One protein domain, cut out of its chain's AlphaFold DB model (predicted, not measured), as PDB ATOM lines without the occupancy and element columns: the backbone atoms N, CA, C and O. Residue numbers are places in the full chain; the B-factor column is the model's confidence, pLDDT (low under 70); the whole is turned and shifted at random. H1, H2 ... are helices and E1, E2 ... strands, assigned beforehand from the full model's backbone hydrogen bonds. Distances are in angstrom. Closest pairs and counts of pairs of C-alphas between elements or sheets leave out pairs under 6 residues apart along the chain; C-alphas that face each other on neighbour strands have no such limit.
ATOM      1  N   ASP A 144     155.143 117.192 185.187       89.38
ATOM      2  CA  ASP A 144     155.895 118.120 186.026       89.38
ATOM      3  C   ASP A 144     155.630 117.824 187.504       89.38
ATOM      4  O   ASP A 144     154.482 117.689 187.925       89.38
ATOM      5  N   TYR A 145     156.691 117.749 188.306       86.88
ATOM      6  CA  TYR A 145     156.603 117.440 189.731       86.88
ATOM      7  C   TYR A 145     157.371 118.447 190.585       86.88
ATOM      8  O   TYR A 145     158.474 118.885 190.235       86.88
ATOM      9  N   LEU A 146     156.817 118.727 191.765       84.31
ATOM     10  CA  LEU A 146     157.510 119.380 192.869       84.31
ATOM     11  C   LEU A 146     157.999 118.321 193.853       84.31
ATOM     12  O   LEU A 146     157.230 117.474 194.313       84.31
ATOM     13  N   ILE A 147     159.282 118.382 194.192       82.44
ATOM     14  CA  ILE A 147     159.918 117.481 195.149       82.44
ATOM     15  C   ILE A 147     160.352 118.300 196.360       82.44
ATOM     16  O   ILE A 147     161.075 119.280 196.201       82.44
ATOM     17  N   THR A 148     159.986 117.873 197.565       81.44
ATOM     18  CA  THR A 148     160.516 118.440 198.813       81.44
ATOM     19  C   THR A 148     161.283 117.362 199.559       81.44
ATOM     20  O   THR A 148     160.767 116.270 199.799       81.44
ATOM     21  N   LYS A 149     162.524 117.661 199.932       76.38
ATOM     22  CA  LYS A 149     163.388 116.766 200.706       76.38
ATOM     23  C   LYS A 149     163.633 117.359 202.091       76.38
ATOM     24  O   LYS A 149     163.999 118.527 202.172       76.38
ATOM     25  N   GLN A 150     163.411 116.571 203.142       75.69
ATOM     26  CA  GLN A 150     163.698 116.900 204.544       75.69
ATOM     27  C   GLN A 150     164.280 115.669 205.262       75.69
ATOM     28  O   GLN A 150     163.598 114.661 205.457       75.69
ATOM     29  N   GLY A 151     165.555 115.715 205.634       72.19
ATOM     30  CA  GLY A 151     166.357 114.599 206.106       72.19
ATOM     31  C   GLY A 151     166.301 113.401 205.155       72.19
ATOM     32  O   GLY A 151     166.721 113.444 203.996       72.19
ATOM     33  N   SER A 152     165.777 112.287 205.666       70.62
ATOM     34  CA  SER A 152     165.563 111.053 204.902       70.62
ATOM     35  C   SER A 152     164.208 110.988 204.190       70.62
ATOM     36  O   SER A 152     163.944 110.001 203.503       70.62
ATOM     37  N   VAL A 153     163.335 111.979 204.382       73.19
ATOM     38  CA  VAL A 153     161.979 112.002 203.824       73.19
ATOM     39  C   VAL A 153     161.969 112.821 202.539       73.19
ATOM     40  O   VAL A 153     162.470 113.942 202.493       73.19
ATOM     41  N   GLN A 154     161.374 112.256 201.492       78.69
ATOM     42  CA  GLN A 154     161.138 112.929 200.221       78.69
ATOM     43  C   GLN A 154     159.646 112.860 199.898       78.69
ATOM     44  O   GLN A 154     159.072 111.771 199.869       78.69
ATOM     45  N   THR A 155     159.026 114.008 199.637       82.50
ATOM     46  CA  THR A 155     157.669 114.099 199.091       82.50
ATOM     47  C   THR A 155     157.738 114.516 197.629       82.50
ATOM     48  O   THR A 155     158.571 115.335 197.246       82.50
ATOM     49  N   VAL A 156     156.887 113.912 196.801       84.56
ATOM     50  CA  VAL A 156     156.768 114.205 195.369       84.56
ATOM     51  C   VAL A 156     155.292 114.428 195.080       84.56
ATOM     52  O   VAL A 156     154.476 113.573 195.424       84.56
ATOM     53  N   VAL A 157     154.954 115.571 194.492       88.94
ATOM     54  CA  VAL A 157     153.578 115.932 194.126       88.94
ATOM     55  C   VAL A 157     153.532 116.432 192.690       88.94
ATOM     56  O   VAL A 157     154.482 117.073 192.234       88.94
ATOM     57  N   ASP A 158     152.435 116.147 191.989       88.56
ATOM     58  CA  ASP A 158     152.178 116.717 190.665       88.56
ATOM     59  C   ASP A 158     152.127 118.245 190.763       88.56
ATOM     60  O   ASP A 158     151.492 118.811 191.662       88.56
ATOM     61  N   HIS A 159     152.819 118.918 189.850       87.81
ATOM     62  CA  HIS A 159     152.776 120.366 189.753       87.81
ATOM     63  C   HIS A 159     151.576 120.804 188.912       87.81
ATOM     64  O   HIS A 159     151.378 120.341 187.790       87.81
ATOM     65  N   VAL A 160     150.797 121.741 189.448       88.44
ATOM     66  CA  VAL A 160     149.713 122.412 188.732       88.44
ATOM     67  C   VAL A 160     150.018 123.900 188.743       88.44
ATOM     68  O   VAL A 160     150.120 124.494 189.814       88.44
ATOM     69  N   TYR A 161     150.165 124.491 187.558       86.25
ATOM     70  CA  TYR A 161     150.404 125.924 187.421       86.25
ATOM     71  C   TYR A 161     149.204 126.721 187.937       86.25
ATOM     72  O   TYR A 161     148.057 126.456 187.567       86.25
ATOM     73  N   THR A 162     149.478 127.726 188.765       89.38
ATOM     74  CA  THR A 162     148.489 128.690 189.256       89.38
ATOM     75  C   THR A 162     148.913 130.120 188.916       89.38
ATOM     76  O   THR A 162     150.005 130.359 188.396       89.38
ATOM     77  N   ASP A 163     148.071 131.103 189.253       90.69
ATOM     78  CA  ASP A 163     148.412 132.523 189.097       90.69
ATOM     79  C   ASP A 163     149.684 132.922 189.867       90.69
ATOM     80  O   ASP A 163     150.331 133.897 189.495       90.69
ATOM     81  N   ASN A 164     150.080 132.179 190.908       85.25
ATOM     82  CA  ASN A 164     151.308 132.466 191.655       85.25
ATOM     83  C   ASN A 164     152.573 132.189 190.832       85.25
ATOM     84  O   ASN A 164     153.541 132.937 190.941       85.25
ATOM     85  N   GLU A 165     152.577 131.138 190.010       86.00
ATOM     86  CA  GLU A 165     153.688 130.836 189.102       86.00
ATOM     87  C   GLU A 165     153.691 131.772 187.889       86.00
ATOM     88  O   GLU A 165     154.758 132.140 187.396       86.00
ATOM     89  N   LEU A 166     152.506 132.187 187.423       88.56
ATOM     90  CA  LEU A 166     152.365 133.117 186.300       88.56
ATOM     91  C   LEU A 166     152.732 134.562 186.682       88.56
ATOM     92  O   LEU A 166     153.311 135.290 185.876       88.56
ATOM     93  N   PHE A 167     152.423 134.969 187.916       87.19
ATOM     94  CA  PHE A 167     152.673 136.307 188.454       87.19
ATOM     95  C   PHE A 167     153.415 136.222 189.800       87.19
ATOM     96  O   PHE A 167     152.843 136.543 190.852       87.19
ATOM     97  N   PRO A 168     154.693 135.796 189.800       85.88
ATOM     98  CA  PRO A 168     155.444 135.600 191.030       85.88
ATOM     99  C   PRO A 168     155.634 136.924 191.770       85.88
ATOM    100  O   PRO A 168     155.964 137.958 191.184       85.88
ATOM    101  N   LYS A 169     155.450 136.888 193.091       82.44
ATOM    102  CA  LYS A 169     155.748 138.021 193.973       82.44
ATOM    103  C   LYS A 169     157.196 137.909 194.460       82.44
ATOM    104  O   LYS A 169     157.574 136.824 194.900       82.44
ATOM    105  N   PRO A 170     157.999 138.988 194.409       80.38
ATOM    106  CA  PRO A 170     159.354 138.973 194.951       80.38
ATOM    107  C   PRO A 170     159.371 138.577 196.431       80.38
ATOM    108  O   PRO A 170     158.538 139.050 197.207       80.38
ATOM    109  N   ILE A 171     160.336 137.741 196.809       72.62
ATOM    110  CA  ILE A 171     160.636 137.378 198.198       72.62
ATOM    111  C   ILE A 171     162.056 137.832 198.535       72.62
ATOM    112  O   ILE A 171     162.925 137.849 197.658       72.62
ATOM    113  N   GLU A 172     162.299 138.211 199.788       67.81
ATOM    114  CA  GLU A 172     163.662 138.471 200.253       67.81
ATOM    115  C   GLU A 172     164.441 137.153 200.313       67.81
ATOM    116  O   GLU A 172     163.922 136.112 200.727       67.81
ATOM    117  N   LEU A 173     165.693 137.188 199.857       60.25
ATOM    118  CA  LEU A 173     166.588 136.051 200.015       60.25
ATOM    119  C   LEU A 173     166.915 135.888 201.506       60.25
ATOM    120  O   LEU A 173     167.098 136.893 202.191       60.25
ATOM    121  N   PRO A 174     167.010 134.650 202.016       63.16
ATOM    122  CA  PRO A 174     167.468 134.429 203.376       63.16
ATOM    123  C   PRO A 174     168.916 134.918 203.490       63.16
ATOM    124  O   PRO A 174     169.674 134.825 202.520       63.16
ATOM    125  N   GLU A 175     169.304 135.419 204.665       58.06
ATOM    126  CA  GLU A 175     170.706 135.743 204.942       58.06
ATOM    127  C   GLU A 175     171.559 134.487 204.723       58.06
ATOM    128  O   GLU A 175     171.401 133.478 205.413       58.06
ATOM    129  N   TYR A 176     172.433 134.535 203.716       56.00
ATOM    130  CA  TYR A 176     173.404 133.487 203.442       56.00
ATOM    131  C   TYR A 176     174.773 133.973 203.910       56.00
ATOM    132  O   TYR A 176     175.288 134.972 203.408       56.00
ATOM    133  N   ASP A 177     175.341 133.278 204.892       56.09
ATOM    134  CA  ASP A 177     176.700 133.521 205.361       56.09
ATOM    135  C   ASP A 177     177.691 132.912 204.359       56.09
ATOM    136  O   ASP A 177     177.938 131.706 204.359       56.09
ATOM    137  N   TYR A 178     178.227 133.751 203.469       56.12
ATOM    138  CA  TYR A 178     179.222 133.352 202.467       56.12
ATOM    139  C   TYR A 178     180.593 132.997 203.075       56.12
ATOM    140  O   TYR A 178     181.429 132.451 202.357       56.12
ATOM    141  N   ASP A 179     180.817 133.278 204.365       57.50
ATOM    142  CA  ASP A 179     182.089 133.044 205.057       57.50
ATOM    143  C   ASP A 179     182.098 131.722 205.858       57.50
ATOM    144  O   ASP A 179     183.131 131.324 206.409       57.50
ATOM    145  N   ASN A 180     180.973 130.996 205.904       54.62
ATOM    146  CA  ASN A 180     180.859 129.709 206.589       54.62
ATOM    147  C   ASN A 180     181.021 128.514 205.630       54.62
ATOM    148  O   ASN A 180     180.057 127.958 205.107       54.62
ATOM    149  N   ASP A 181     182.267 128.066 205.468       55.69
ATOM    150  CA  ASP A 181     182.666 126.901 204.658       55.69
ATOM    151  C   ASP A 181     182.392 125.534 205.344       55.69
ATOM    152  O   ASP A 181     182.808 124.471 204.862       55.69
ATOM    153  N   GLN A 182     181.711 125.510 206.501       49.66
ATOM    154  CA  GLN A 182     181.391 124.261 207.197       49.66
ATOM    155  C   GLN A 182     180.183 123.575 206.552       49.66
ATOM    156  O   GLN A 182     179.049 123.723 206.988       49.66
ATOM    157  N   ARG A 183     180.476 122.751 205.540       43.00
ATOM    158  CA  ARG A 183     179.562 121.794 204.894       43.00
ATOM    159  C   ARG A 183     178.283 122.420 204.336       43.00
ATOM    160  O   ARG A 183     177.220 122.375 204.948       43.00
ATOM    161  N   VAL A 184     178.343 122.790 203.062       44.12
ATOM    162  CA  VAL A 184     177.160 122.689 202.201       44.12
ATOM    163  C   VAL A 184     176.900 121.195 201.951       44.12
ATOM    164  O   VAL A 184     177.231 120.653 200.898       44.12
ATOM    165  N   ASP A 185     176.360 120.483 202.944       46.81
ATOM    166  CA  ASP A 185     175.643 119.239 202.654       46.81
ATOM    167  C   ASP A 185     174.511 119.641 201.697       46.81
ATOM    168  O   ASP A 185     173.794 120.582 202.019       46.81
ATOM    169  N   ILE A 186     174.381 119.017 200.511       50.94
ATOM    170  CA  ILE A 186     173.297 119.339 199.554       50.94
ATOM    171  C   ILE A 186     171.975 119.173 200.315       50.94
ATOM    172  O   ILE A 186     171.573 118.024 200.562       50.94
ATOM    173  N   PRO A 187     171.341 120.271 200.762       55.56
ATOM    174  CA  PRO A 187     170.529 120.185 201.949       55.56
ATOM    175  C   PRO A 187     169.119 119.818 201.531       55.56
ATOM    176  O   PRO A 187     168.729 119.817 200.356       55.56
ATOM    177  N   ASP A 188     168.342 119.475 202.531       57.16
ATOM    178  CA  ASP A 188     166.899 119.565 202.469       57.16
ATOM    179  C   ASP A 188     166.451 120.798 201.673       57.16
ATOM    180  O   ASP A 188     167.012 121.886 201.807       57.16
ATOM    181  N   GLY A 189     165.497 120.614 200.767       67.06
ATOM    182  CA  GLY A 189     165.206 121.624 199.761       67.06
ATOM    183  C   GLY A 189     164.080 121.243 198.818       67.06
ATOM    184  O   GLY A 189     163.569 120.117 198.839       67.06
ATOM    185  N   ARG A 190     163.690 122.213 197.991       69.75
ATOM    186  CA  ARG A 190     162.683 122.053 196.943       69.75
ATOM    187  C   ARG A 190     163.381 121.839 195.601       69.75
ATOM    188  O   ARG A 190     164.349 122.515 195.269       69.75
ATOM    189  N   TYR A 191     162.888 120.886 194.828       78.44
ATOM    190  CA  TYR A 191     163.380 120.564 193.495       78.44
ATOM    191  C   TYR A 191     162.195 120.541 192.538       78.44
ATOM    192  O   TYR A 191     161.069 120.220 192.928       78.44
ATOM    193  N   VAL A 192     162.464 120.864 191.281       80.50
ATOM    194  CA  VAL A 192     161.515 120.701 190.179       80.50
ATOM    195  C   VAL A 192     162.043 119.624 189.249       80.50
ATOM    196  O   VAL A 192     163.255 119.481 189.056       80.50
ATOM    197  N   THR A 193     161.142 118.843 188.675       83.38
ATOM    198  CA  THR A 193     161.513 117.858 187.663       83.38
ATOM    199  C   THR A 193     160.396 117.754 186.641       83.38
ATOM    200  O   THR A 193     159.229 117.684 187.013       83.38
ATOM    201  N   SER A 194     160.765 117.736 185.364       85.38
ATOM    202  CA  SER A 194     159.866 117.367 184.272       85.38
ATOM    203  C   SER A 194     160.343 116.030 183.724       85.38
ATOM    204  O   SER A 194     161.510 115.893 183.339       85.38
ATOM    205  N   ASN A 195     159.472 115.025 183.776       87.06
ATOM    206  CA  ASN A 195     159.814 113.646 183.450       87.06
ATOM    207  C   ASN A 195     158.849 113.070 182.416       87.06
ATOM    208  O   ASN A 195     157.683 113.442 182.371       87.06
TER     209      ASN A 195
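What this domain is: This is residues 144 to 195 of the 293 residues of an uncharacterized protein of Salmonella muenchen (UniProt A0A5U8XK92). A small, strongly twisted sheet of three strands, E2, E1 and E3, makes one long side of a wide, open ring, and the chain between E2 and E3 swings far out from it and comes back, with the one short helix H1 on this loop. The middle of the ring is empty, and residues 162 to 186 stick out free of the rest. The printed part has 52 residues with three named strands and one named helix, in the order E1, E2, H1, E3; the sheet runs E2, E1, E3, all antiparallel. The class is mostly strand, though under half of the residues are in named elements. The whole is only just loose, close to extended, with a radius of gyration of the C-alphas of 14.4 A, and its flat outline spans 37 by 29 by 16 A.

How they stand to each other: Start at the inner strand of the sheet, E1, residues 144 to 150. On one side of it look for the edge strand E2, residues 153 to 158, antiparallel at 161 degrees between directions; E1 and E2 form a hairpin. There N 148 and O 155 are 2.9 A apart, within hydrogen-bond range. On the other side find the edge strand E3, residues 189 to 195, antiparallel to E1 at 152 degrees, with N 191 and O 147 within hydrogen-bond range at 2.8 A. The C-alphas of Asp 144 and Ser 194 face each other at 4.4 A. Away from the sheet look for H1, residues 163 to 166, which is not on the sheet, with 0 pairs of C-alphas within 10 A, and is apart from E1. H1 is too short for any O i to N i+4 pair; its one O i to N i+3 pair is within range. E2, H1 and E3 make a split strand-helix-strand unit, two strands running the same way with a helix between them in the chain and E1 between them in the sheet; its crossover is right-handed.

Where its parts are: Find C-alpha 144 at (155.895, 118.120, 186.026); from there E1 runs 20.1 A to C-alpha 150. E2 goes 17.1 A from C-alpha 153 to C-alpha 158. H1 begins at C-alpha 163, at (148.412, 132.523, 189.097), and measures 4.9 A. E3 runs 18.9 A from C-alpha 189 to C-alpha 195 at (159.814, 113.646, 183.450).

The domain as a whole: Look to Asp 163 and Gln 182 for the two C-alphas farthest apart, at 38.5 A. The printed part has no cut. The links E1 to E2 and E2 to H1 are tight, and that from H1 to E3 is long, with 22 residues. Confidence is low, with pLDDT under 70, at residues 172 to 190, of which 189 to 190 belong to E3.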